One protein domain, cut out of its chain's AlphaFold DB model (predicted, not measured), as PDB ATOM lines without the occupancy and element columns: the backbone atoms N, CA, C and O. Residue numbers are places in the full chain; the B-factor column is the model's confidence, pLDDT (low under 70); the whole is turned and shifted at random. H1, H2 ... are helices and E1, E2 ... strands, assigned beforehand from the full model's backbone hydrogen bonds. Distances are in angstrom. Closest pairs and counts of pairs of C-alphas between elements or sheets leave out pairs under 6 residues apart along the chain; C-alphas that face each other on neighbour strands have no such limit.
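Overview. This is residues 62 to 269 of the 288 residues of an uncharacterized protein of Clostridium sp. CAG:780 (UniProt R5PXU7). What does the model look like? It is an elongated body with a helical end, where H1, H2 and H3 run back and forth and H6 packs on H3, and an opposite end with two small sheets, E1 E2 E3 and E4 E5. H5 and the later part of H4 pack on both sheets. What is it built from? The printed part has 208 residues, with seven named helices and five named strands in the order H1 H2 H3 H4 E1 E2 E3 H5 H6 H7 E4 E5; it is mostly helix, and both sheets are antiparallel. How large is it? It is compact, with a radius of gyration of the C-alphas of 19.0 A, and spans 61 by 38 by 32 A.

Arrangement. How is the larger sheet built? E1, residues 167 to 172, E2, residues 178 to 183, and E3, residues 189 to 192, form a meander, each strand the antiparallel neighbour of the one before; N 169 and O 181, 2.8 A, and N 182 and O 190, 2.9 A, are within hydrogen-bond range. With H4, residues 139 to 158, and H5, residues 206 to 216, on one face it makes two layers. H5 runs across the strands, at 84 degrees to E1 on the local plane, with a height over the sheet of 9.1 A. What of the second sheet? E4, residues 254 to 258, and E5, residues 263 to 268, form a hairpin, with N 255 and O 267 2.8 A apart. The closest C-alphas of H4 and E4 are those of Ala 157 and Tyr 257, 4.7 A, and of H5 and E5 those of Ala 208 and Ala 266, 5.0 A. How do the helices meet? The hub H6, residues 230 to 248, touches H4 at a shallow tilt of 19 degrees, closest at the C-alphas of Tyr 146 and Ala 247, 5.1 A; it touches H3, residues 122 to 137, at a steep tilt of 55 degrees, closest at those of Ile 136 and Ala 237, 5.7 A. H2, residues 91 to 114, forms helical hairpins with H3 and with H1, residues 63 to 85; H7, residues 250 to 253, is near H1, with 7 pairs of C-alphas within 10 A. Each O i to N i+4 pair is within hydrogen-bond range in H1 to H5, and 13 of 15 are in H6; H7 is too short for such a pair.

Along the chain. Where are the anchors? H1 begins at C-alpha 63 (174.939, 113.122, 130.327), and E5 ends at C-alpha 268 (159.981, 95.491, 105.933). How long are the longer elements? From first to last C-alpha, H2 measures 34.5 A, H1 33.0 A, H4 28.6 A, H6 26.2 A and H3 22.5 A.

Size, cuts and confidence. How far does it reach? The two C-alphas farthest apart, those of Val 122 and Phe 197, are 61.7 A apart, and the printed part has no cut. Which links are long? Those from E3 to H5 and from H5 to H6, with 13 residues each. Where is confidence low? The mean pLDDT of the printed part is 83.3, and residues 62 to 74, 76, 194 to 198, 222 and 226 to 227 are under 70.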
ATOM      1  N   ASN A  62     179.377 112.761 132.344       58.16
ATOM      2  CA  ASN A  62     178.228 113.670 132.321       58.16
ATOM      3  C   ASN A  62     177.307 113.299 131.143       58.16
ATOM      4  O   ASN A  62     177.792 112.909 130.080       58.16
ATOM      5  N   LYS A  63     175.986 113.462 131.317       56.25
ATOM      6  CA  LYS A  63     174.939 113.122 130.327       56.25
ATOM      7  C   LYS A  63     175.200 113.709 128.931       56.25
ATOM      8  O   LYS A  63     174.972 113.040 127.927       56.25
ATOM      9  N   ASP A  64     175.740 114.922 128.877       52.25
ATOM     10  CA  ASP A  64     176.050 115.619 127.624       52.25
ATOM     11  C   ASP A  64     177.196 114.948 126.847       52.25
ATOM     12  O   ASP A  64     177.144 114.858 125.624       52.25
ATOM     13  N   LEU A  65     178.206 114.414 127.548       53.91
ATOM     14  CA  LEU A  65     179.322 113.698 126.919       53.91
ATOM     15  C   LEU A  65     178.869 112.337 126.381       53.91
ATOM     16  O   LEU A  65     179.260 111.958 125.283       53.91
ATOM     17  N   GLN A  66     178.022 111.628 127.131       56.53
ATOM     18  CA  GLN A  66     177.426 110.373 126.675       56.53
ATOM     19  C   GLN A  66     176.590 110.585 125.405       56.53
ATOM     20  O   GLN A  66     176.787 109.881 124.422       56.53
ATOM     21  N   THR A  67     175.744 111.617 125.397       63.41
ATOM     22  CA  THR A  67     174.900 111.951 124.239       63.41
ATOM     23  C   THR A  67     175.753 112.305 123.015       63.41
ATOM     24  O   THR A  67     175.457 111.887 121.901       63.41
ATOM     25  N   ALA A  68     176.854 113.039 123.204       59.88
ATOM     26  CA  ALA A  68     177.767 113.367 122.112       59.88
ATOM     27  C   ALA A  68     178.499 112.135 121.545       59.88
ATOM     28  O   ALA A  68     178.706 112.051 120.336       59.88
ATOM     29  N   ILE A  69     178.876 111.177 122.401       58.97
ATOM     30  CA  ILE A  69     179.500 109.910 121.985       58.97
ATOM     31  C   ILE A  69     178.500 109.027 121.230       58.97
ATOM     32  O   ILE A  69     178.864 108.422 120.226       58.97
ATOM     33  N   GLU A  70     177.254 108.944 121.693       63.19
ATOM     34  CA  GLU A  70     176.189 108.189 121.020       63.19
ATOM     35  C   GLU A  70     175.930 108.751 119.616       63.19
ATOM     36  O   GLU A  70     176.029 108.011 118.641       63.19
ATOM     37  N   LEU A  71     175.762 110.073 119.488       62.16
ATOM     38  CA  LEU A  71     175.584 110.732 118.187       62.16
ATOM     39  C   LEU A  71     176.770 110.509 117.233       62.16
ATOM     40  O   LEU A  71     176.568 110.309 116.038       62.16
ATOM     41  N   ALA A  72     178.005 110.532 117.748       63.16
ATOM     42  CA  ALA A  72     179.203 110.267 116.949       63.16
ATOM     43  C   ALA A  72     179.268 108.812 116.451       63.16
ATOM     44  O   ALA A  72     179.639 108.563 115.305       63.16
ATOM     45  N   ASN A  73     178.884 107.849 117.294       64.69
ATOM     46  CA  ASN A  73     178.809 106.439 116.911       64.69
ATOM     47  C   ASN A  73     177.738 106.187 115.850       64.69
ATOM     48  O   ASN A  73     177.993 105.472 114.882       64.69
ATOM     49  N   GLU A  74     176.553 106.773 116.027       69.25
ATOM     50  CA  GLU A  74     175.461 106.678 115.056       69.25
ATOM     51  C   GLU A  74     175.887 107.233 113.696       69.25
ATOM     52  O   GLU A  74     175.682 106.577 112.676       69.25
ATOM     53  N   GLN A  75     176.554 108.390 113.685       73.06
ATOM     54  CA  GLN A  75     177.113 108.988 112.475       73.06
ATOM     55  C   GLN A  75     178.123 108.057 111.788       73.06
ATOM     56  O   GLN A  75     178.005 107.794 110.594       73.06
ATOM     57  N   GLU A  76     179.106 107.517 112.517       68.94
ATOM     58  CA  GLU A  76     180.108 106.612 111.930       68.94
ATOM     59  C   GLU A  76     179.471 105.311 111.412       68.94
ATOM     60  O   GLU A  76     179.942 104.720 110.438       68.94
ATOM     61  N   SER A  77     178.411 104.836 112.068       72.06
ATOM     62  CA  SER A  77     177.643 103.680 111.605       72.06
ATOM     63  C   SER A  77     176.910 103.985 110.297       72.06
ATOM     64  O   SER A  77     177.035 103.212 109.350       72.06
ATOM     65  N   ARG A  78     176.216 105.129 110.206       78.81
ATOM     66  CA  ARG A  78     175.487 105.541 108.992       78.81
ATOM     67  C   ARG A  78     176.417 105.783 107.807       78.81
ATOM     68  O   ARG A  78     176.160 105.264 106.725       78.81
ATOM     69  N   ILE A  79     177.536 106.478 108.019       80.75
ATOM     70  CA  ILE A  79     178.560 106.701 106.985       80.75
ATOM     71  C   ILE A  79     179.049 105.361 106.420       80.75
ATOM     72  O   ILE A  79     179.073 105.181 105.205       80.75
ATOM     73  N   ARG A  80     179.377 104.393 107.288       77.50
ATOM     74  CA  ARG A  80     179.807 103.052 106.855       77.50
ATOM     75  C   ARG A  80     178.708 102.291 106.117       77.50
ATOM     76  O   ARG A  80     178.991 101.662 105.100       77.50
ATOM     77  N   GLY A  81     177.468 102.363 106.601       78.81
ATOM     78  CA  GLY A  81     176.318 101.737 105.949       78.81
ATOM     79  C   GLY A  81     176.065 102.291 104.546       78.81
ATOM     80  O   GLY A  81     175.760 101.529 103.629       78.81
ATOM     81  N   ILE A  82     176.241 103.601 104.348       84.44
ATOM     82  CA  ILE A  82     176.144 104.243 103.030       84.44
ATOM     83  C   ILE A  82     177.324 103.845 102.140       84.44
ATOM     84  O   ILE A  82     177.114 103.468 100.990       84.44
ATOM     85  N   GLU A  83     178.553 103.861 102.661       81.25
ATOM     86  CA  GLU A  83     179.743 103.457 101.902       81.25
ATOM     87  C   GLU A  83     179.616 102.019 101.367       81.25
ATOM     88  O   GLU A  83     179.918 101.755 100.201       81.25
ATOM     89  N   GLU A  84     179.103 101.092 102.184       80.75
ATOM     90  CA  GLU A  84     178.821  99.715 101.769       80.75
ATOM     91  C   GLU A  84     177.707  99.639 100.713       80.75
ATOM     92  O   GLU A  84     177.727  98.784  99.824       80.75
ATOM     93  N   GLN A  85     176.709 100.520 100.784       82.75
ATOM     94  CA  GLN A  85     175.647 100.588  99.782       82.75
ATOM     95  C   GLN A  85     176.142 101.124  98.435       82.75
ATOM     96  O   GLN A  85     175.683 100.638  97.403       82.75
ATOM     97  N   LEU A  86     177.127 102.023  98.449       79.69
ATOM     98  CA  LEU A  86     177.755 102.626  97.270       79.69
ATOM     99  C   LEU A  86     178.981 101.847  96.761       79.69
ATOM    100  O   LEU A  86     179.725 102.334  95.911       79.69
ATOM    101  N   SER A  87     179.226 100.626  97.246       76.94
ATOM    102  CA  SER A  87     180.442  99.863  96.918       76.94
ATOM    103  C   SER A  87     180.617  99.545  95.426       76.94
ATOM    104  O   SER A  87     181.717  99.197  95.002       76.94
ATOM    105  N   TYR A  88     179.532  99.607  94.650       73.94
ATOM    106  CA  TYR A  88     179.512  99.335  93.210       73.94
ATOM    107  C   TYR A  88     179.927 100.544  92.363       73.94
ATOM    108  O   TYR A  88     180.262 100.371  91.192       73.94
ATOM    109  N   GLU A  89     179.942 101.741  92.952       74.50
ATOM    110  CA  GLU A  89     180.344 102.960  92.262       74.50
ATOM    111  C   GLU A  89     181.866 103.015  92.049       74.50
ATOM    112  O   GLU A  89     182.642 102.538  92.897       74.50
ATOM    113  N   PRO A  90     182.337 103.630  90.945       79.12
ATOM    114  CA  PRO A  90     183.751 103.928  90.762       79.12
ATOM    115  C   PRO A  90     184.308 104.708  91.959       79.12
ATOM    116  O   PRO A  90     183.658 105.609  92.480       79.12
ATOM    117  N   GLU A  91     185.539 104.398  92.373       76.12
ATOM    118  CA  GLU A  91     186.156 104.971  93.580       76.12
ATOM    119  C   GLU A  91     186.137 106.507  93.606       76.12
ATOM    120  O   GLU A  91     185.823 107.093  94.638       76.12
ATOM    121  N   ASP A  92     186.403 107.160  92.473       77.19
ATOM    122  CA  ASP A  92     186.371 108.621  92.373       77.19
ATOM    123  C   ASP A  92     184.965 109.201  92.618       77.19
ATOM    124  O   ASP A  92     184.831 110.242  93.261       77.19
ATOM    125  N   GLU A  93     183.918 108.526  92.131       76.31
ATOM    126  CA  GLU A  93     182.525 108.956  92.311       76.31
ATOM    127  C   GLU A  93     182.043 108.680  93.733       76.31
ATOM    128  O   GLU A  93     181.463 109.565  94.365       76.31
ATOM    129  N   ARG A  94     182.382 107.503  94.274       78.94
ATOM    130  CA  ARG A  94     182.114 107.150  95.670       78.94
ATOM    131  C   ARG A  94     182.766 108.152  96.623       78.94
ATOM    132  O   ARG A  94     182.107 108.637  97.531       78.94
ATOM    133  N   ASN A  95     184.029 108.517  96.404       75.94
ATOM    134  CA  ASN A  95     184.732 109.480  97.256       75.94
ATOM    135  C   ASN A  95     184.067 110.868  97.242       75.94
ATOM    136  O   ASN A  95     183.965 111.510  98.285       75.94
ATOM    137  N   GLU A  96     183.592 111.330  96.081       76.19
ATOM    138  CA  GLU A  96     182.846 112.592  95.975       76.19
ATOM    139  C   GLU A  96     181.491 112.520  96.695       76.19
ATOM    140  O   GLU A  96     181.110 113.470  97.382       76.19
ATOM    141  N   GLN A  97     180.776 111.399  96.578       78.44
ATOM    142  CA  GLN A  97     179.530 111.182  97.314       78.44
ATOM    143  C   GLN A  97     179.779 111.162  98.826       78.44
ATOM    144  O   GLN A  97     179.077 111.856  99.558       78.44
ATOM    145  N   MET A  98     180.814 110.457  99.292       83.75
ATOM    146  CA  MET A  98     181.152 110.376 100.715       83.75
ATOM    147  C   MET A  98     181.545 111.735 101.313       83.75
ATOM    148  O   MET A  98     181.175 112.014 102.449       83.75
ATOM    149  N   GLU A  99     182.185 112.633 100.553       82.38
ATOM    150  CA  GLU A  99     182.433 114.012 101.010       82.38
ATOM    151  C   GLU A  99     181.116 114.762 101.304       82.38
ATOM    152  O   GLU A  99     181.021 115.532 102.264       82.38
ATOM    153  N   ASN A 100     180.079 114.537 100.492       82.94
ATOM    154  CA  ASN A 100     178.757 115.128 100.706       82.94
ATOM    155  C   ASN A 100     178.022 114.462 101.879       82.94
ATOM    156  O   ASN A 100     177.399 115.173 102.667       82.94
ATOM    157  N   VAL A 101     178.151 113.136 102.038       86.31
ATOM    158  CA  VAL A 101     177.639 112.390 103.205       86.31
ATOM    159  C   VAL A 101     178.216 112.966 104.499       86.31
ATOM    160  O   VAL A 101     177.464 113.307 105.409       86.31
ATOM    161  N   GLU A 102     179.539 113.120 104.581       81.62
ATOM    162  CA  GLU A 102     180.220 113.625 105.777       81.62
ATOM    163  C   GLU A 102     179.750 115.034 106.155       81.62
ATOM    164  O   GLU A 102     179.457 115.304 107.323       81.62
ATOM    165  N   LYS A 103     179.629 115.929 105.167       84.00
ATOM    166  CA  LYS A 103     179.142 117.300 105.380       84.00
ATOM    167  C   LYS A 103     177.686 117.332 105.833       84.00
ATOM    168  O   LYS A 103     177.357 118.088 106.749       84.00
ATOM    169  N   LEU A 104     176.823 116.520 105.220       87.88
ATOM    170  CA  LEU A 104     175.420 116.427 105.611       87.88
ATOM    171  C   LEU A 104     175.291 115.901 107.044       87.88
ATOM    172  O   LEU A 104     174.611 116.523 107.853       87.88
ATOM    173  N   GLU A 105     176.001 114.833 107.408       85.56
ATOM    174  CA  GLU A 105     175.970 114.285 108.770       85.56
ATOM    175  C   GLU A 105     176.458 115.289 109.828       85.56
ATOM    176  O   GLU A 105     175.837 115.434 110.882       85.56
ATOM    177  N   GLN A 106     177.518 116.055 109.545       83.38
ATOM    178  CA  GLN A 106     177.975 117.124 110.444       83.38
ATOM    179  C   GLN A 106     176.909 118.218 110.633       83.38
ATOM    180  O   GLN A 106     176.682 118.698 111.754       83.38
ATOM    181  N   ALA A 107     176.218 118.599 109.554       86.69
ATOM    182  CA  ALA A 107     175.113 119.549 109.619       86.69
ATOM    183  C   ALA A 107     173.931 118.982 110.424       86.69
ATOM    184  O   ALA A 107     173.395 119.675 111.293       86.69
ATOM    185  N   ILE A 108     173.574 117.710 110.225       88.12
ATOM    186  CA  ILE A 108     172.519 117.008 110.974       88.12
ATOM    187  C   ILE A 108     172.846 116.936 112.463       88.12
ATOM    188  O   ILE A 108     171.976 117.192 113.301       88.12
ATOM    189  N   GLN A 109     174.093 116.636 112.821       84.88
ATOM    190  CA  GLN A 109     174.531 116.592 114.213       84.88
ATOM    191  C   GLN A 109     174.401 117.971 114.876       84.88
ATOM    192  O   GLN A 109     173.849 118.092 115.976       84.88
ATOM    193  N   THR A 110     174.858 119.022 114.191       84.62
ATOM    194  CA  THR A 110     174.755 120.410 114.669       84.62
ATOM    195  C   THR A 110     173.295 120.833 114.828       84.62
ATOM    196  O   THR A 110     172.907 121.338 115.886       84.62
ATOM    197  N   TYR A 111     172.466 120.553 113.820       88.31
ATOM    198  CA  TYR A 111     171.027 120.789 113.847       88.31
ATOM    199  C   TYR A 111     170.362 120.077 115.031       88.31
ATOM    200  O   TYR A 111     169.678 120.713 115.829       88.31
ATOM    201  N   THR A 112     170.623 118.782 115.213       87.31
ATOM    202  CA  THR A 112     170.018 117.959 116.272       87.31
ATOM    203  C   THR A 112     170.402 118.446 117.666       87.31
ATOM    204  O   THR A 112     169.543 118.538 118.547       87.31
ATOM    205  N   ARG A 113     171.674 118.820 117.864       84.56
ATOM    206  CA  ARG A 113     172.188 119.367 119.129       84.56
ATOM    207  C   ARG A 113     171.511 120.685 119.502       84.56
ATOM    208  O   ARG A 113     171.239 120.924 120.679       84.56
ATOM    209  N   LEU A 114     171.273 121.550 118.519       85.56
ATOM    210  CA  LEU A 114     170.839 122.924 118.759       85.56
ATOM    211  C   LEU A 114     169.320 123.114 118.645       85.56
ATOM    212  O   LEU A 114     168.781 123.927 119.385       85.56
ATOM    213  N   ARG A 115     168.591 122.345 117.821       86.75
ATOM    214  CA  ARG A 115     167.178 122.615 117.452       86.75
ATOM    215  C   ARG A 115     166.203 122.819 118.618       86.75
ATOM    216  O   ARG A 115     165.234 123.561 118.471       86.75
ATOM    217  N   ASN A 116     166.471 122.193 119.766       85.00
ATOM    218  CA  ASN A 116     165.633 122.252 120.970       85.00
ATOM    219  C   ASN A 116     166.166 123.211 122.048       85.00
ATOM    220  O   ASN A 116     165.584 123.321 123.129       85.00
ATOM    221  N   LYS A 117     167.289 123.891 121.796       85.19
ATOM    222  CA  LYS A 117     167.902 124.804 122.755       85.19
ATOM    223  C   LYS A 117     167.111 126.110 122.796       85.19
ATOM    224  O   LYS A 117     167.061 126.847 121.820       85.19
ATOM    225  N   SER A 118     166.519 126.415 123.950       76.69
ATOM    226  CA  SER A 118     165.686 127.613 124.124       76.69
ATOM    227  C   SER A 118     166.480 128.923 124.125       76.69
ATOM    228  O   SER A 118     165.936 129.958 123.766       76.69
ATOM    229  N   ASN A 119     167.753 128.885 124.538       80.25
ATOM    230  CA  ASN A 119     168.633 130.052 124.632       80.25
ATOM    231  C   ASN A 119     169.970 129.743 123.940       80.25
ATOM    232  O   ASN A 119     170.874 129.182 124.565       80.25
ATOM    233  N   MET A 120     170.073 130.067 122.652       78.56
ATOM    234  CA  MET A 120     171.324 129.983 121.891       78.56
ATOM    235  C   MET A 120     172.139 131.269 122.055       78.56
ATOM    236  O   MET A 120     171.579 132.367 122.090       78.56
ATOM    237  N   MET A 121     173.463 131.137 122.147       82.31
ATOM    238  CA  MET A 121     174.382 132.262 121.936       82.31
ATOM    239  C   MET A 121     174.381 132.672 120.457       82.31
ATOM    240  O   MET A 121     173.895 131.927 119.606       82.31
ATOM    241  N   VAL A 122     174.925 133.850 120.134       77.12
ATOM    242  CA  VAL A 122     174.956 134.352 118.748       77.12
ATOM    243  C   VAL A 122     175.717 133.388 117.838       77.12
ATOM    244  O   VAL A 122     175.227 133.046 116.768       77.12
ATOM    245  N   GLU A 123     176.851 132.872 118.303       76.88
ATOM    246  CA  GLU A 123     177.671 131.911 117.565       76.88
ATOM    247  C   GLU A 123     176.915 130.594 117.328       76.88
ATOM    248  O   GLU A 123     176.952 130.032 116.240       76.88
ATOM    249  N   GLU A 124     176.150 130.124 118.318       78.88
ATOM    250  CA  GLU A 124     175.320 128.920 118.177       78.88
ATOM    251  C   GLU A 124     174.142 129.144 117.220       78.88
ATOM    252  O   GLU A 124     173.741 128.231 116.503       78.88
ATOM    253  N   GLN A 125     173.588 130.358 117.183       81.50
ATOM    254  CA  GLN A 125     172.541 130.725 116.234       81.50
ATOM    255  C   GLN A 125     173.079 130.748 114.795       81.50
ATOM    256  O   GLN A 125     172.372 130.331 113.872       81.50
ATOM    257  N   GLU A 126     174.314 131.215 114.598       82.69
ATOM    258  CA  GLU A 126     175.010 131.168 113.310       82.69
ATOM    259  C   GLU A 126     175.284 129.720 112.887       82.69
ATOM    260  O   GLU A 126     174.867 129.334 111.795       82.69
ATOM    261  N   GLU A 127     175.859 128.890 113.769       83.31
ATOM    262  CA  GLU A 127     176.084 127.454 113.528       83.31
ATOM    263  C   GLU A 127     174.786 126.722 113.162       83.31
ATOM    264  O   GLU A 127     174.741 125.966 112.190       83.31
ATOM    265  N   TYR A 128     173.706 126.967 113.909       85.81
ATOM    266  CA  TYR A 128     172.397 126.372 113.642       85.81
ATOM    267  C   TYR A 128     171.842 126.797 112.279       85.81
ATOM    268  O   TYR A 128     171.319 125.974 111.528       85.81
ATOM    269  N   THR A 129     171.969 128.081 111.945       86.69
ATOM    270  CA  THR A 129     171.501 128.622 110.665       86.69
ATOM    271  C   THR A 129     172.248 127.993 109.494       86.69
ATOM    272  O   THR A 129     171.624 127.607 108.507       86.69
ATOM    273  N   GLU A 130     173.568 127.862 109.605       86.19
ATOM    274  CA  GLU A 130     174.419 127.276 108.566       86.19
ATOM    275  C   GLU A 130     174.145 125.774 108.395       86.19
ATOM    276  O   GLU A 130     174.059 125.277 107.270       86.19
ATOM    277  N   ALA A 131     173.901 125.063 109.501       87.69
ATOM    278  CA  ALA A 131     173.494 123.663 109.475       87.69
ATOM    279  C   ALA A 131     172.168 123.466 108.723       87.69
ATOM    280  O   ALA A 131     172.094 122.636 107.818       87.69
ATOM    281  N   VAL A 132     171.139 124.269 109.029       90.38
ATOM    282  CA  VAL A 132     169.838 124.200 108.338       90.38
ATOM    283  C   VAL A 132     169.989 124.468 106.841       90.38
ATOM    284  O   VAL A 132     169.431 123.734 106.029       90.38
ATOM    285  N   LYS A 133     170.772 125.482 106.455       88.94
ATOM    286  CA  LYS A 133     171.028 125.770 105.036       88.94
ATOM    287  C   LYS A 133     171.735 124.620 104.337       88.94
ATOM    288  O   LYS A 133     171.324 124.255 103.245       88.94
ATOM    289  N   THR A 134     172.755 124.043 104.966       88.81
ATOM    290  CA  THR A 134     173.497 122.904 104.407       88.81
ATOM    291  C   THR A 134     172.586 121.707 104.186       88.81
ATOM    292  O   THR A 134     172.645 121.097 103.122       88.81
ATOM    293  N   ILE A 135     171.702 121.399 105.140       91.44
ATOM    294  CA  ILE A 135     170.715 120.322 104.995       91.44
ATOM    295  C   ILE A 135     169.801 120.602 103.795       91.44
ATOM    296  O   ILE A 135     169.636 119.740 102.937       91.44
ATOM    297  N   ILE A 136     169.265 121.819 103.684       90.19
ATOM    298  CA  ILE A 136     168.349 122.180 102.592       90.19
ATOM    299  C   ILE A 136     169.046 122.171 101.231       90.19
ATOM    300  O   ILE A 136     168.515 121.622 100.268       90.19
ATOM    301  N   ASP A 137     170.262 122.702 101.155       88.62
ATOM    302  CA  ASP A 137     171.074 122.694  99.939       88.62
ATOM    303  C   ASP A 137     171.548 121.268  99.564       88.62
ATOM    304  O   ASP A 137     171.961 121.047  98.426       88.62
ATOM    305  N   SER A 138     171.450 120.288 100.475       90.06
ATOM    306  CA  SER A 138     171.773 118.872 100.224       90.06
ATOM    307  C   SER A 138     170.610 118.069  99.634       90.06
ATOM    308  O   SER A 138     170.776 116.885  99.356       90.06
ATOM    309  N   LYS A 139     169.443 118.683  99.412       90.38
ATOM    310  CA  LYS A 139     168.236 118.013  98.908       90.38
ATOM    311  C   LYS A 139     168.482 117.143  97.674       90.38
ATOM    312  O   LYS A 139     168.169 115.959  97.695       90.38
ATOM    313  N   ASP A 140     169.052 117.725  96.618       88.69
ATOM    314  CA  ASP A 140     169.289 117.008  95.358       88.69
ATOM    315  C   ASP A 140     170.247 115.827  95.577       88.69
ATOM    316  O   ASP A 140     170.025 114.746  95.046       88.69
ATOM    317  N   PHE A 141     171.258 116.004  96.434       90.44
ATOM    318  CA  PHE A 141     172.172 114.928  96.811       90.44
ATOM    319  C   PHE A 141     171.461 113.792  97.562       90.44
ATOM    320  O   PHE A 141     171.743 112.630  97.295       90.44
ATOM    321  N   VAL A 142     170.536 114.101  98.476       92.06
ATOM    322  CA  VAL A 142     169.760 113.083  99.206       92.06
ATOM    323  C   VAL A 142     168.848 112.298  98.264       92.06
ATOM    324  O   VAL A 142     168.749 111.080  98.399       92.06
ATOM    325  N   ILE A 143     168.220 112.971  97.293       90.19
ATOM    326  CA  ILE A 143     167.415 112.314  96.252       90.19
ATOM    327  C   ILE A 143     168.295 111.368  95.428       90.19
ATOM    328  O   ILE A 143     167.952 110.195  95.296       90.19
ATOM    329  N   ASP A 144     169.433 111.861  94.928       88.00
ATOM    330  CA  ASP A 144     170.376 111.076  94.125       88.00
ATOM    331  C   ASP A 144     170.882 109.853  94.912       88.00
ATOM    332  O   ASP A 144     170.828 108.731  94.419       88.00
ATOM    333  N   LEU A 145     171.289 110.045  96.174       89.88
ATOM    334  CA  LEU A 145     171.740 108.963  97.049       89.88
ATOM    335  C   LEU A 145     170.658 107.890  97.230       89.88
ATOM    336  O   LEU A 145     170.951 106.698  97.152       89.88
ATOM    337  N   TYR A 146     169.411 108.294  97.474       91.31
ATOM    338  CA  TYR A 146     168.304 107.352  97.632       91.31
ATOM    339  C   TYR A 146     168.069 106.567  96.332       91.31
ATOM    340  O   TYR A 146     167.916 105.342  96.366       91.31
ATOM    341  N   GLU A 147     168.056 107.247  95.180       89.88
ATOM    342  CA  GLU A 147     167.895 106.602  93.874       89.88
ATOM    343  C   GLU A 147     169.036 105.614  93.581       89.88
ATOM    344  O   GLU A 147     168.748 104.490  93.163       89.88
ATOM    345  N   ASP A 148     170.288 105.966  93.884       88.88
ATOM    346  CA  ASP A 148     171.460 105.091  93.734       88.88
ATOM    347  C   ASP A 148     171.346 103.850  94.629       88.88
ATOM    348  O   ASP A 148     171.531 102.711  94.185       88.88
ATOM    349  N   VAL A 149     170.984 104.031  95.902       89.94
ATOM    350  CA  VAL A 149     170.769 102.918  96.839       89.94
ATOM    351  C   VAL A 149     169.656 101.990  96.333       89.94
ATOM    352  O   VAL A 149     169.824 100.765  96.316       89.94
ATOM    353  N   MET A 150     168.535 102.546  95.869       91.44
ATOM    354  CA  MET A 150     167.427 101.772  95.303       91.44
ATOM    355  C   MET A 150     167.823 101.047  94.013       91.44
ATOM    356  O   MET A 150     167.493  99.869  93.852       91.44
ATOM    357  N   ALA A 151     168.554 101.705  93.110       91.69
ATOM    358  CA  ALA A 151     169.073 101.103  91.885       91.69
ATOM    359  C   ALA A 151     169.988  99.916  92.204       91.69
ATOM    360  O   ALA A 151     169.844  98.855  91.598       91.69
ATOM    361  N   ASN A 152     170.838 100.035  93.228       90.31
ATOM    362  CA  ASN A 152     171.651  98.931  93.735       90.31
ATOM    363  C   ASN A 152     170.794  97.747  94.217       90.31
ATOM    364  O   ASN A 152     171.079  96.598  93.872       90.31
ATOM    365  N   GLN A 153     169.708  97.995  94.962       92.06
ATOM    366  CA  GLN A 153     168.800  96.924  95.406       92.06
ATOM    367  C   GLN A 153     168.087  96.236  94.236       92.06
ATOM    368  O   GLN A 153     167.955  95.008  94.208       92.06
ATOM    369  N   ILE A 154     167.652  97.011  93.242       91.88
ATOM    370  CA  ILE A 154     167.028  96.485  92.024       91.88
ATOM    371  C   ILE A 154     168.049  95.654  91.240       91.88
ATOM    372  O   ILE A 154     167.741  94.531  90.840       91.88
ATOM    373  N   ALA A 155     169.271  96.161  91.063       91.56
ATOM    374  CA  ALA A 155     170.330  95.466  90.348       91.56
ATOM    375  C   ALA A 155     170.631  94.103  90.975       91.56
ATOM    376  O   ALA A 155     170.624  93.087  90.278       91.56
ATOM    377  N   GLN A 156     170.787  94.060  92.301       91.44
ATOM    378  CA  GLN A 156     171.010  92.818  93.042       91.44
ATOM    379  C   GLN A 156     169.849  91.831  92.880       91.44
ATOM    380  O   GLN A 156     170.076  90.653  92.601       91.44
ATOM    381  N   ALA A 157     168.603  92.298  92.997       92.12
ATOM    382  CA  ALA A 157     167.426  91.441  92.895       92.12
ATOM    383  C   ALA A 157     167.224  90.850  91.486       92.12
ATOM    384  O   ALA A 157     166.711  89.738  91.349       92.12
ATOM    385  N   TYR A 158     167.626  91.583  90.444       89.75
ATOM    386  CA  TYR A 158     167.494  91.172  89.043       89.75
ATOM    387  C   TYR A 158     168.769  90.569  88.436       89.75
ATOM    388  O   TYR A 158     168.713  90.104  87.295       89.75
ATOM    389  N   GLY A 159     169.885  90.546  89.171       89.94
ATOM    390  CA  GLY A 159     171.180  90.068  88.678       89.94
ATOM    391  C   GLY A 159     171.790  90.964  87.593       89.94
ATOM    392  O   GLY A 159     172.382  90.453  86.647       89.94
ATOM    393  N   ILE A 160     171.597  92.280  87.694       89.94
ATOM    394  CA  ILE A 160     172.165  93.279  86.778       89.94
ATOM    395  C   ILE A 160     173.557  93.671  87.278       89.94
ATOM    396  O   ILE A 160     173.731  93.959  88.459       89.94
ATOM    397  N   GLU A 161     174.539  93.691  86.376       86.94
ATOM    398  CA  GLU A 161     175.936  93.988  86.725       86.94
ATOM    399  C   GLU A 161     176.174  95.469  87.045       86.94
ATOM    400  O   GLU A 161     176.938  95.774  87.954       86.94
ATOM    401  N   ASN A 162     175.524  96.379  86.309       86.56
ATOM    402  CA  ASN A 162     175.732  97.821  86.424       86.56
ATOM    403  C   ASN A 162     174.452  98.546  86.905       86.56
ATOM    404  O   ASN A 162     173.523  98.720  86.109       86.56
ATOM    405  N   PRO A 163     174.387  98.987  88.176       87.19
ATOM    406  CA  PRO A 163     173.240  99.713  88.728       87.19
ATOM    407  C   PRO A 163     172.982 101.056  88.037       87.19
ATOM    408  O   PRO A 163     171.825 101.430  87.870       87.19
ATOM    409  N   GLY A 164     174.030 101.744  87.569       86.12
ATOM    410  CA  GLY A 164     173.925 103.072  86.951       86.12
ATOM    411  C   GLY A 164     173.189 103.100  85.604       86.12
ATOM    412  O   GLY A 164     172.881 104.170  85.081       86.12
ATOM    413  N   GLU A 165     172.886 101.935  85.022       87.44
ATOM    414  CA  GLU A 165     172.046 101.817  83.822       87.44
ATOM    415  C   GLU A 165     170.550 101.667  84.145       87.44
ATOM    416  O   GLU A 165     169.716 101.677  83.236       87.44
ATOM    417  N   ILE A 166     170.192 101.522  85.424       90.81
ATOM    418  CA  ILE A 166     168.804 101.456  85.871       90.81
ATOM    419  C   ILE A 166     168.260 102.876  85.967       90.81
ATOM    420  O   ILE A 166     168.783 103.719  86.688       90.81
ATOM    421  N   GLU A 167     167.164 103.141  85.265       91.25
ATOM    422  CA  GLU A 167     166.514 104.445  85.331       91.25
ATOM    423  C   GLU A 167     165.257 104.364  86.190       91.25
ATOM    424  O   GLU A 167     164.283 103.708  85.809       91.25
ATOM    425  N   ILE A 168     165.245 105.073  87.315       89.81
ATOM    426  CA  ILE A 168     164.061 105.220  88.160       89.81
ATOM    427  C   ILE A 168     163.346 106.512  87.762       89.81
ATOM    428  O   ILE A 168     163.952 107.565  87.578       89.81
ATOM    429  N   HIS A 169     162.033 106.427  87.576       84.69
ATOM    430  CA  HIS A 169     161.168 107.551  87.257       84.69
ATOM    431  C   HIS A 169     159.927 107.496  88.131       84.69
ATOM    432  O   HIS A 169     159.366 106.438  88.373       84.69
ATOM    433  N   ASP A 170     159.440 108.656  88.517       83.88
ATOM    434  CA  ASP A 170     158.138 108.861  89.112       83.88
ATOM    435  C   ASP A 170     157.602 110.173  88.564       83.88
ATOM    436  O   ASP A 170     158.269 111.209  88.623       83.88
ATOM    437  N   ASN A 171     156.437 110.087  87.934       79.19
ATOM    438  CA  ASN A 171     155.781 111.228  87.323       79.19
ATOM    439  C   ASN A 171     154.428 111.418  87.988       79.19
ATOM    440  O   ASN A 171     153.604 110.503  87.969       79.19
ATOM    441  N   ILE A 172     154.179 112.618  88.494       76.06
ATOM    442  CA  ILE A 172     152.885 112.982  89.059       76.06
ATOM    443  C   ILE A 172     151.959 113.370  87.901       76.06
ATOM    444  O   ILE A 172     152.270 114.247  87.087       76.06
ATOM    445  N   ASN A 173     150.834 112.666  87.753       75.88
ATOM    446  CA  ASN A 173     149.829 113.022  86.751       75.88
ATOM    447  C   ASN A 173     149.049 114.288  87.186       75.88
ATOM    448  O   ASN A 173     149.203 114.803  88.288       75.88
ATOM    449  N   ARG A 174     148.157 114.799  86.328       71.50
ATOM    450  CA  ARG A 174     147.325 115.978  86.660       71.50
ATOM    451  C   ARG A 174     146.370 115.772  87.844       71.50
ATOM    452  O   ARG A 174     145.827 116.752  88.338       71.50
ATOM    453  N   GLU A 175     146.127 114.527  88.227       72.50
ATOM    454  CA  GLU A 175     145.239 114.129  89.324       72.50
ATOM    455  C   GLU A 175     146.013 113.961  90.644       72.50
ATOM    456  O   GLU A 175     145.394 113.746  91.679       72.50
ATOM    457  N   GLY A 176     147.342 114.132  90.624       71.69
ATOM    458  CA  GLY A 176     148.213 113.960  91.786       71.69
ATOM    459  C   GLY A 176     148.730 112.532  91.974       71.69
ATOM    460  O   GLY A 176     149.433 112.270  92.942       71.69
ATOM    461  N   ASP A 177     148.429 111.601  91.062       78.56
ATOM    462  CA  ASP A 177     148.883 110.219  91.189       78.56
ATOM    463  C   ASP A 177     150.319 110.044  90.701       78.56
ATOM    464  O   ASP A 177     150.661 110.355  89.551       78.56
ATOM    465  N   HIS A 178     151.114 109.415  91.556       81.62
ATOM    466  CA  HIS A 178     152.476 108.988  91.284       81.62
ATOM    467  C   HIS A 178     152.509 107.787  90.327       81.62
ATOM    468  O   HIS A 178     151.963 106.707  90.602       81.62
ATOM    469  N   ARG A 179     153.163 107.980  89.178       82.75
ATOM    470  CA  ARG A 179     153.432 106.952  88.166       82.75
ATOM    471  C   ARG A 179     154.899 106.576  88.181       82.75
ATOM    472  O   ARG A 179     155.682 107.036  87.345       82.75
ATOM    473  N   THR A 180     155.217 105.677  89.098       87.19
ATOM    474  CA  THR A 180     156.542 105.087  89.215       87.19
ATOM    475  C   THR A 180     156.823 104.162  88.031       87.19
ATOM    476  O   THR A 180     155.966 103.381  87.616       87.19
ATOM    477  N   VAL A 181     158.009 104.252  87.444       89.31
ATOM    478  CA  VAL A 181     158.465 103.448  86.311       89.31
ATOM    479  C   VAL A 181     159.958 103.209  86.479       89.31
ATOM    480  O   VAL A 181     160.709 104.162  86.642       89.31
ATOM    481  N   ILE A 182     160.393 101.955  86.398       91.88
ATOM    482  CA  ILE A 182     161.817 101.601  86.417       91.88
ATOM    483  C   ILE A 182     162.164 100.984  85.066       91.88
ATOM    484  O   ILE A 182     161.529 100.008  84.664       91.88
ATOM    485  N   ASN A 183     163.155 101.527  84.367       93.31
ATOM    486  CA  ASN A 183     163.691 100.924  83.149       93.31
ATOM    487  C   ASN A 183     164.962 100.148  83.489       93.31
ATOM    488  O   ASN A 183     165.873 100.693  84.107       93.31
ATOM    489  N   LEU A 184     165.008  98.883  83.079       94.00
ATOM    490  CA  LEU A 184     166.180  98.025  83.222       94.00
ATOM    491  C   LEU A 184     167.028  98.062  81.935       94.00
ATOM    492  O   LEU A 184     166.470  98.243  80.847       94.00
ATOM    493  N   PRO A 185     168.349  97.817  82.021       90.50
ATOM    494  CA  PRO A 185     169.251  97.831  80.863       90.50
ATOM    495  C   PRO A 185     168.914  96.789  79.788       90.50
ATOM    496  O   PRO A 185     169.231  96.966  78.614       90.50
ATOM    497  N   ASP A 186     168.219  95.713  80.153       88.69
ATOM    498  CA  ASP A 186     167.775  94.676  79.217       88.69
ATOM    499  C   ASP A 186     166.465  95.010  78.478       88.69
ATOM    500  O   ASP A 186     165.915  94.173  77.756       88.69
ATOM    501  N   GLY A 187     165.960  96.235  78.644       89.44
ATOM    502  CA  GLY A 187     164.762  96.742  77.981       89.44
ATOM    503  C   GLY A 187     163.452  96.413  78.697       89.44
ATOM    504  O   GLY A 187     162.386  96.792  78.204       89.44
ATOM    505  N   ARG A 188     163.487  95.733  79.851       90.56
ATOM    506  CA  ARG A 188     162.296  95.560  80.694       90.56
ATOM    507  C   ARG A 188     161.905  96.875  81.363       90.56
ATOM    508  O   ARG A 188     162.748  97.689  81.732       90.56
ATOM    509  N   THR A 189     160.605  97.045  81.580       91.00
ATOM    510  CA  THR A 189     160.052  98.172  82.336       91.00
ATOM    511  C   THR A 189     159.232  97.643  83.502       91.00
ATOM    512  O   THR A 189     158.214  96.987  83.279       91.00
ATOM    513  N   ILE A 190     159.636  97.973  84.726       91.00
ATOM    514  CA  ILE A 190     158.904  97.640  85.946       91.00
ATOM    515  C   ILE A 190     157.905  98.755  86.255       91.00
ATOM    516  O   ILE A 190     158.249  99.938  86.233       91.00
ATOM    517  N   ARG A 191     156.656  98.384  86.545       88.94
ATOM    518  CA  ARG A 191     155.578  99.327  86.888       88.94
ATOM    519  C   ARG A 191     154.837  98.904  88.158       88.94
ATOM    520  O   ARG A 191     154.815  97.717  88.477       88.94
ATOM    521  N   PRO A 192     154.192  99.830  88.881       85.31
ATOM    522  CA  PRO A 192     153.274  99.495  89.953       85.31
ATOM    523  C   PRO A 192     152.256  98.442  89.526       85.31
ATOM    524  O   PRO A 192     151.684  98.498  88.434       85.31
ATOM    525  N   LYS A 193     152.005  97.473  90.407       77.75
ATOM    526  CA  LYS A 193     150.889  96.549  90.226       77.75
ATOM    527  C   LYS A 193     149.583  97.240  90.635       77.75
ATOM    528  O   LYS A 193     149.058  96.987  91.713       77.75
ATOM    529  N   ASP A 194     149.060  98.096  89.762       69.44
ATOM    530  CA  ASP A 194     147.863  98.899  90.061       69.44
ATOM    531  C   ASP A 194     146.561  98.072  90.068       69.44
ATOM    532  O   ASP A 194     145.561  98.482  90.652       69.44
ATOM    533  N   PHE A 195     146.557  96.876  89.464       60.88
ATOM    534  CA  PHE A 195     145.371  96.020  89.394       60.88
ATOM    535  C   PHE A 195     145.667  94.558  89.740       60.88
ATOM    536  O   PHE A 195     146.609  93.948  89.233       60.88
ATOM    537  N   PHE A 196     144.796  93.953  90.556       57.50
ATOM    538  CA  PHE A 196     144.933  92.565  91.015       57.50
ATOM    539  C   PHE A 196     144.878  91.524  89.879       57.50
ATOM    540  O   PHE A 196     145.455  90.447  90.016       57.50
ATOM    541  N   PHE A 197     144.228  91.847  88.754       58.16
ATOM    542  CA  PHE A 197     144.073  90.954  87.598       58.16
ATOM    543  C   PHE A 197     145.234  91.012  86.587       58.16
ATOM    544  O   PHE A 197     145.267  90.201  85.663       58.16
ATOM    545  N   LEU A 198     146.176  91.952  86.731       63.28
ATOM    546  CA  LEU A 198     147.363  92.020  85.877       63.28
ATOM    547  C   LEU A 198     148.431  91.021  86.344       63.28
ATOM    548  O   LEU A 198     148.561  90.720  87.538       63.28
ATOM    549  N   SER A 199     149.213  90.510  85.385       76.88
ATOM    550  CA  SER A 199     150.392  89.689  85.680       76.88
ATOM    551  C   SER A 199     151.317  90.440  86.635       76.88
ATOM    552  O   SER A 199     151.503  91.644  86.503       76.88
ATOM    553  N   SER A 200     151.890  89.729  87.608       80.62
ATOM    554  CA  SER A 200     152.847  90.336  88.550       80.62
ATOM    555  C   SER A 200     154.266  90.405  87.971       80.62
ATOM    556  O   SER A 200     155.144  91.002  88.586       80.62
ATOM    557  N   LYS A 201     154.487  89.826  86.786       86.62
ATOM    558  CA  LYS A 201     155.773  89.879  86.097       86.62
ATOM    559  C   LYS A 201     156.109  91.316  85.710       86.62
ATOM    560  O   LYS A 201     155.258  91.994  85.140       86.62
ATOM    561  N   ASP A 202     157.345  91.727  85.988       87.56
ATOM    562  CA  ASP A 202     157.858  93.069  85.699       87.56
ATOM    563  C   ASP A 202     156.973  94.149  86.352       87.56
ATOM    564  O   ASP A 202     156.653  95.189  85.777       87.56
ATOM    565  N   THR A 203     156.541  93.877  87.588       90.81
ATOM    566  CA  THR A 203     155.837  94.848  88.432       90.81
ATOM    567  C   THR A 203     156.557  95.059  89.755       90.81
ATOM    568  O   THR A 203     157.415  94.259  90.120       90.81
ATOM    569  N   LEU A 204     156.201  96.112  90.485       90.75
ATOM    570  CA  LEU A 204     156.683  96.381  91.842       90.75
ATOM    571  C   LEU A 204     155.525  96.362  92.854       90.75
ATOM    572  O   LEU A 204     154.376  96.659  92.500       90.75
ATOM    573  N   ASN A 205     155.792  95.922  94.087       91.12
ATOM    574  CA  ASN A 205     154.794  95.901  95.162       91.12
ATOM    575  C   ASN A 205     154.543  97.307  95.746       91.12
ATOM    576  O   ASN A 205     155.281  98.251  95.472       91.12
ATOM    577  N   GLY A 206     153.486  97.453  96.553       89.50
ATOM    578  CA  GLY A 206     153.108  98.749  97.132       89.50
ATOM    579  C   GLY A 206     154.205  99.377  97.997       89.50
ATOM    580  O   GLY A 206     154.416 100.580  97.926       89.50
ATOM    581  N   THR A 207     154.954  98.563  98.742       92.56
ATOM    582  CA  THR A 207     156.070  99.040  99.569       92.56
ATOM    583  C   THR A 207     157.206  99.604  98.719       92.56
ATOM    584  O   THR A 207     157.622 100.732  98.948       92.56
ATOM    585  N   ALA A 208     157.659  98.880  97.688       91.19
ATOM    586  CA  ALA A 208     158.695  99.378  96.781       91.19
ATOM    587  C   ALA A 208     158.242 100.646  96.040       91.19
ATOM    588  O   ALA A 208     159.047 101.547  95.824       91.19
ATOM    589  N   LYS A 209     156.949 100.737  95.686       91.00
ATOM    590  CA  LYS A 209     156.362 101.955  95.105       91.00
ATOM    591  C   LYS A 209     156.538 103.135  96.055       91.00
ATOM    592  O   LYS A 209     157.003 104.185  95.636       91.00
ATOM    593  N   GLN A 210     156.161 102.941  97.317       90.88
ATOM    594  CA  GLN A 210     156.167 104.008  98.307       90.88
ATOM    595  C   GLN A 210     157.582 104.506  98.606       90.88
ATOM    596  O   GLN A 210     157.769 105.709  98.674       90.88
ATOM    597  N   LEU A 211     158.576 103.617  98.691       91.00
ATOM    598  CA  LEU A 211     159.976 104.020  98.889       91.00
ATOM    599  C   LEU A 211     160.473 104.946  97.766       91.00
ATOM    600  O   LEU A 211     161.116 105.957  98.028       91.00
ATOM    601  N   ILE A 212     160.112 104.658  96.511       88.62
ATOM    602  CA  ILE A 212     160.477 105.523  95.374       88.62
ATOM    603  C   ILE A 212     159.739 106.869  95.435       88.62
ATOM    604  O   ILE A 212     160.316 107.904  95.105       88.62
ATOM    605  N   ILE A 213     158.473 106.864  95.860       88.38
ATOM    606  CA  ILE A 213     157.689 108.093  96.040       88.38
ATOM    607  C   ILE A 213     158.301 108.960  97.143       88.38
ATOM    608  O   ILE A 213     158.538 110.138  96.896       88.38
ATOM    609  N   ASN A 214     158.623 108.384  98.305       87.12
ATOM    610  CA  ASN A 214     159.204 109.099  99.447       87.12
ATOM    611  C   ASN A 214     160.454 109.894  99.047       87.12
ATOM    612  O   ASN A 214     160.574 111.069  99.385       87.12
ATOM    613  N   ALA A 215     161.356 109.277  98.277       82.94
ATOM    614  CA  ALA A 215     162.548 109.950  97.768       82.94
ATOM    615  C   ALA A 215     162.194 111.165  96.894       82.94
ATOM    616  O   ALA A 215     162.807 112.226  96.996       82.94
ATOM    617  N   ARG A 216     161.172 111.036  96.044       83.31
ATOM    618  CA  ARG A 216     160.799 112.065  95.067       83.31
ATOM    619  C   ARG A 216     159.855 113.134  95.585       83.31
ATOM    620  O   ARG A 216     159.828 114.212  95.001       83.31
ATOM    621  N   GLU A 217     159.171 112.911  96.699       85.00
ATOM    622  CA  GLU A 217     158.432 113.956  97.418       85.00
ATOM    623  C   GLU A 217     159.342 115.095  97.914       85.00
ATOM    624  O   GLU A 217     158.853 116.175  98.259       85.00
ATOM    625  N   LEU A 218     160.665 114.895  97.949       84.50
ATOM    626  CA  LEU A 218     161.615 115.987  98.164       84.50
ATOM    627  C   LEU A 218     161.688 116.954  96.975       84.50
ATOM    628  O   LEU A 218     162.013 118.119  97.179       84.50
ATOM    629  N   LEU A 219     161.352 116.547  95.745       80.25
ATOM    630  CA  LEU A 219     161.356 117.462  94.593       80.25
ATOM    631  C   LEU A 219     160.386 118.635  94.784       80.25
ATOM    632  O   LEU A 219     160.666 119.732  94.306       80.25
ATOM    633  N   ASP A 220     159.300 118.419  95.527       74.94
ATOM    634  CA  ASP A 220     158.307 119.448  95.839       74.94
ATOM    635  C   ASP A 220     158.781 120.434  96.926       74.94
ATOM    636  O   ASP A 220     158.192 121.503  97.106       74.94
ATOM    637  N   GLU A 221     159.877 120.123  97.628       72.75
ATOM    638  CA  GLU A 221     160.498 121.002  98.620       72.75
ATOM    639  C   GLU A 221     161.529 121.931  97.962       72.75
ATOM    640  O   GLU A 221     162.743 121.790  98.119       72.75
ATOM    641  N   ASP A 222     161.060 122.910  97.188       67.69
ATOM    642  CA  ASP A 222     161.899 124.020  96.722       67.69
ATOM    643  C   ASP A 222     161.790 125.201  97.696       67.69
ATOM    644  O   ASP A 222     160.823 125.970  97.689       67.69
ATOM    645  N   ARG A 223     162.802 125.352  98.560       73.56
ATOM    646  CA  ARG A 223     162.923 126.477  99.499       73.56
ATOM    647  C   ARG A 223     164.167 127.296  99.191       73.56
ATOM    648  O   ARG A 223     165.276 126.774  99.156       73.56
ATOM    649  N   ASP A 224     163.985 128.601  99.016       71.56
ATOM    650  CA  ASP A 224     165.103 129.532  98.903       71.56
ATOM    651  C   ASP A 224     165.629 129.876 100.303       71.56
ATOM    652  O   ASP A 224     165.009 130.625 101.065       71.56
ATOM    653  N   THR A 225     166.797 129.330 100.629       72.31
ATOM    654  CA  THR A 225     167.489 129.511 101.910       72.31
ATOM    655  C   THR A 225     167.964 130.947 102.160       72.31
ATOM    656  O   THR A 225     168.335 131.279 103.287       72.31
ATOM    657  N   SER A 226     167.945 131.817 101.142       67.56
ATOM    658  CA  SER A 226     168.343 133.225 101.265       67.56
ATOM    659  C   SER A 226     167.200 134.164 101.662       67.56
ATOM    660  O   SER A 226     167.460 135.243 102.195       67.56
ATOM    661  N   THR A 227     165.946 133.767 101.427       64.38
ATOM    662  CA  THR A 227     164.764 134.632 101.610       64.38
ATOM    663  C   THR A 227     163.709 134.064 102.561       64.38
ATOM    664  O   THR A 227     162.832 134.806 103.005       64.38
ATOM    665  N   THR A 228     163.794 132.779 102.908       76.44
ATOM    666  CA  THR A 228     162.817 132.094 103.764       76.44
ATOM    667  C   THR A 228     163.176 132.226 105.250       76.44
ATOM    668  O   THR A 228     164.347 132.172 105.626       76.44
ATOM    669  N   ASN A 229     162.169 132.384 106.116       80.12
ATOM    670  CA  ASN A 229     162.364 132.434 107.566       80.12
ATOM    671  C   ASN A 229     162.825 131.068 108.107       80.12
ATOM    672  O   ASN A 229     162.366 130.022 107.660       80.12
ATOM    673  N   MET A 230     163.686 131.084 109.123       80.19
ATOM    674  CA  MET A 230     164.198 129.893 109.795       80.19
ATOM    675  C   MET A 230     163.089 128.962 110.302       80.19
ATOM    676  O   MET A 230     163.237 127.751 110.193       80.19
ATOM    677  N   GLU A 231     161.980 129.489 110.830       81.62
ATOM    678  CA  GLU A 231     160.855 128.652 111.292       81.62
ATOM    679  C   GLU A 231     160.205 127.845 110.162       81.62
ATOM    680  O   GLU A 231     159.820 126.701 110.387       81.62
ATOM    681  N   ASP A 232     160.164 128.396 108.947       81.94
ATOM    682  CA  ASP A 232     159.620 127.725 107.763       81.94
ATOM    683  C   ASP A 232     160.633 126.751 107.131       81.94
ATOM    684  O   ASP A 232     160.252 125.845 106.391       81.94
ATOM    685  N   LEU A 233     161.928 126.919 107.429       85.94
ATOM    686  CA  LEU A 233     163.004 126.046 106.954       85.94
ATOM    687  C   LEU A 233     163.163 124.779 107.805       85.94
ATOM    688  O   LEU A 233     163.597 123.760 107.272       85.94
ATOM    689  N   LYS A 234     162.787 124.795 109.094       87.38
ATOM    690  CA  LYS A 234     162.920 123.609 109.968       87.38
ATOM    691  C   LYS A 234     162.154 122.387 109.446       87.38
ATOM    692  O   LYS A 234     162.786 121.344 109.326       87.38
ATOM    693  N   PRO A 235     160.863 122.483 109.064       90.00
ATOM    694  CA  PRO A 235     160.129 121.317 108.574       90.00
ATOM    695  C   PRO A 235     160.715 120.750 107.276       90.00
ATOM    696  O   PRO A 235     160.723 119.539 107.082       90.00
ATOM    697  N   ALA A 236     161.235 121.615 106.397       89.81
ATOM    698  CA  ALA A 236     161.910 121.182 105.175       89.81
ATOM    699  C   ALA A 236     163.230 120.461 105.490       89.81
ATOM    700  O   ALA A 236     163.514 119.419 104.905       89.81
ATOM    701  N   ALA A 237     164.009 120.982 106.445       91.88
ATOM    702  CA  ALA A 237     165.218 120.322 106.919       91.88
ATOM    703  C   ALA A 237     164.907 118.959 107.557       91.88
ATOM    704  O   ALA A 237     165.541 117.980 107.188       91.88
ATOM    705  N   ASP A 238     163.904 118.873 108.439       93.19
ATOM    706  CA  ASP A 238     163.475 117.607 109.051       93.19
ATOM    707  C   ASP A 238     163.094 116.572 107.978       93.19
ATOM    708  O   ASP A 238     163.583 115.450 108.020       93.19
ATOM    709  N   LYS A 239     162.322 116.960 106.951       92.81
ATOM    710  CA  LYS A 239     161.949 116.051 105.853       92.81
ATOM    711  C   LYS A 239     163.170 115.530 105.085       92.81
ATOM    712  O   LYS A 239     163.233 114.344 104.781       92.81
ATOM    713  N   ILE A 240     164.155 116.388 104.797       93.12
ATOM    714  CA  ILE A 240     165.400 115.974 104.123       93.12
ATOM    715  C   ILE A 240     166.206 115.010 105.003       93.12
ATOM    716  O   ILE A 240     166.742 114.028 104.490       93.12
ATOM    717  N   ILE A 241     166.273 115.262 106.315       93.88
ATOM    718  CA  ILE A 241     166.933 114.369 107.278       93.88
ATOM    719  C   ILE A 241     166.246 113.007 107.302       93.88
ATOM    720  O   ILE A 241     166.930 111.991 107.199       93.88
ATOM    721  N   ASP A 242     164.919 112.982 107.402       93.56
ATOM    722  CA  ASP A 242     164.139 111.747 107.466       93.56
ATOM    723  C   ASP A 242     164.334 110.906 106.193       93.56
ATOM    724  O   ASP A 242     164.583 109.703 106.274       93.56
ATOM    725  N   THR A 243     164.305 111.530 105.008       93.31
ATOM    726  CA  THR A 243     164.562 110.837 103.735       93.31
ATOM    727  C   THR A 243     166.000 110.323 103.636       93.31
ATOM    728  O   THR A 243     166.224 109.207 103.171       93.31
ATOM    729  N   TYR A 244     166.979 111.108 104.091       93.50
ATOM    730  CA  TYR A 244     168.380 110.690 104.131       93.50
ATOM    731  C   TYR A 244     168.594 109.486 105.059       93.50
ATOM    732  O   TYR A 244     169.262 108.525 104.680       93.50
ATOM    733  N   GLN A 245     167.992 109.505 106.250       91.69
ATOM    734  CA  GLN A 245     168.058 108.391 107.197       91.69
ATOM    735  C   GLN A 245     167.348 107.143 106.657       91.69
ATOM    736  O   GLN A 245     167.871 106.039 106.793       91.69
ATOM    737  N   GLU A 246     166.207 107.299 105.975       91.06
ATOM    738  CA  GLU A 246     165.533 106.174 105.316       91.06
ATOM    739  C   GLU A 246     166.415 105.537 104.228       91.06
ATOM    740  O   GLU A 246     166.469 104.309 104.145       91.06
ATOM    741  N   ALA A 247     167.145 106.342 103.442       90.12
ATOM    742  CA  ALA A 247     168.111 105.836 102.466       90.12
ATOM    743  C   ALA A 247     169.271 105.086 103.140       90.12
ATOM    744  O   ALA A 247     169.641 103.996 102.703       90.12
ATOM    745  N   ALA A 248     169.831 105.652 104.213       88.19
ATOM    746  CA  ALA A 248     170.944 105.054 104.947       88.19
ATOM    747  C   ALA A 248     170.572 103.685 105.537       88.19
ATOM    748  O   ALA A 248     171.339 102.730 105.418       88.19
ATOM    749  N   ASP A 249     169.364 103.562 106.084       89.06
ATOM    750  CA  ASP A 249     168.907 102.349 106.763       89.06
ATOM    751  C   ASP A 249     168.139 101.391 105.832       89.06
ATOM    752  O   ASP A 249     167.552 100.403 106.290       89.06
ATOM    753  N   LEU A 250     168.103 101.660 104.522       88.50
ATOM    754  CA  LEU A 250     167.220 100.967 103.583       88.50
ATOM    755  C   LEU A 250     167.457  99.449 103.576       88.50
ATOM    756  O   LEU A 250     166.506  98.675 103.703       88.50
ATOM    757  N   LYS A 251     168.723  99.013 103.487       85.25
ATOM    758  CA  LYS A 251     169.109  97.589 103.527       85.25
ATOM    759  C   LYS A 251     168.831  96.916 104.872       85.25
ATOM    760  O   LYS A 251     168.601  95.709 104.914       85.25
ATOM    761  N   GLU A 252     168.890  97.663 105.971       87.19
ATOM    762  CA  GLU A 252     168.630  97.116 107.304       87.19
ATOM    763  C   GLU A 252     167.134  96.954 107.566       87.19
ATOM    764  O   GLU A 252     166.698  96.006 108.222       87.19
ATOM    765  N   ASN A 253     166.343  97.903 107.067       90.81
ATOM    766  CA  ASN A 253     164.915  97.984 107.326       90.81
ATOM    767  C   ASN A 253     164.084  97.224 106.294       90.81
ATOM    768  O   ASN A 253     162.937  96.886 106.593       90.81
ATOM    769  N   TYR A 254     164.628  96.941 105.109       92.44
ATOM    770  CA  TYR A 254     163.906  96.279 104.032       92.44
ATOM    771  C   TYR A 254     164.723  95.178 103.363       92.44
ATOM    772  O   TYR A 254     165.905  95.317 103.063       92.44
ATOM    773  N   LYS A 255     164.036  94.082 103.050       93.94
ATOM    774  CA  LYS A 255     164.528  93.026 102.177       93.94
ATOM    775  C   LYS A 255     163.991  93.244 100.767       93.94
ATOM    776  O   LYS A 255     162.776  93.308 100.572       93.94
ATOM    777  N   PHE A 256     164.893  93.269  99.789       94.06
ATOM    778  CA  PHE A 256     164.565  93.420  98.372       94.06
ATOM    779  C   PHE A 256     164.803  92.118  97.614       94.06
ATOM    780  O   PHE A 256     165.839  91.474  97.777       94.06
ATOM    781  N   TYR A 257     163.836  91.700  96.799       94.25
ATOM    782  CA  TYR A 257     163.959  90.498  95.974       94.25
ATOM    783  C   TYR A 257     162.940  90.477  94.830       94.25
ATOM    784  O   TYR A 257     161.957  91.217  94.829       94.25
ATOM    785  N   VAL A 258     163.156  89.591  93.855       94.12
ATOM    786  CA  VAL A 258     162.155  89.254  92.836       94.12
ATOM    787  C   VAL A 258     161.459  87.958  93.242       94.12
ATOM    788  O   VAL A 258     162.108  86.932  93.430       94.12
ATOM    789  N   ASN A 259     160.135  87.990  93.406       92.31
ATOM    790  CA  ASN A 259     159.377  86.794  93.776       92.31
ATOM    791  C   ASN A 259     159.185  85.832  92.586       92.31
ATOM    792  O   ASN A 259     159.456  86.170  91.434       92.31
ATOM    793  N   GLU A 260     158.634  84.642  92.840       90.50
ATOM    794  CA  GLU A 260     158.392  83.609  91.811       90.50
ATOM    795  C   GLU A 260     157.517  84.083  90.636       90.50
ATOM    796  O   GLU A 260     157.541  83.500  89.553       90.50
ATOM    797  N   LYS A 261     156.735  85.150  90.831       89.50
ATOM    798  CA  LYS A 261     155.869  85.738  89.803       89.50
ATOM    799  C   LYS A 261     156.579  86.817  88.979       89.50
ATOM    800  O   LYS A 261     155.941  87.401  88.106       89.50
ATOM    801  N   GLY A 262     157.856  87.091  89.246       89.00
ATOM    802  CA  GLY A 262     158.643  88.124  88.572       89.00
ATOM    803  C   GLY A 262     158.359  89.549  89.056       89.00
ATOM    804  O   GLY A 262     158.635  90.489  88.313       89.00
ATOM    805  N   GLN A 263     157.775  89.715  90.248       92.94
ATOM    806  CA  GLN A 263     157.523  91.024  90.860       92.94
ATOM    807  C   GLN A 263     158.704  91.432  91.741       92.94
ATOM    808  O   GLN A 263     159.144  90.627  92.561       92.94
ATOM    809  N   PHE A 264     159.154  92.681  91.623       93.62
ATOM    810  CA  PHE A 264     160.074  93.306  92.565       93.62
ATOM    811  C   PHE A 264     159.347  93.637  93.871       93.62
ATOM    812  O   PHE A 264     158.317  94.319  93.882       93.62
ATOM    813  N   VAL A 265     159.865  93.115  94.971       93.38
ATOM    814  CA  VAL A 265     159.249  93.187  96.289       93.38
ATOM    815  C   VAL A 265     160.229  93.835  97.252       93.38
ATOM    816  O   VAL A 265     161.363  93.381  97.372       93.38
ATOM    817  N   ALA A 266     159.751  94.863  97.953       94.56
ATOM    818  CA  ALA A 266     160.346  95.345  99.191       94.56
ATOM    819  C   ALA A 266     159.480  94.881 100.368       94.56
ATOM    820  O   ALA A 266     158.267  95.119 100.379       94.56
ATOM    821  N   GLU A 267     160.086  94.226 101.349       93.44
ATOM    822  CA  GLU A 267     159.425  93.781 102.578       93.44
ATOM    823  C   GLU A 267     160.151  94.347 103.784       93.44
ATOM    824  O   GLU A 267     161.368  94.228 103.883       93.44
ATOM    825  N   LYS A 268     159.402  94.964 104.701       92.06
ATOM    826  CA  LYS A 268     159.981  95.491 105.933       92.06
ATOM    827  C   LYS A 268     160.502  94.330 106.776       92.06
ATOM    828  O   LYS A 268     159.783  93.357 106.995       92.06
ATOM    829  N   VAL A 269     161.740  94.434 107.236       89.38
ATOM    830  CA  VAL A 269     162.345  93.468 108.148       89.38
ATOM    831  C   VAL A 269     161.747  93.697 109.532       89.38
ATOM    832  O   VAL A 269     161.818  94.799 110.081       89.38
TER     833      VAL A 269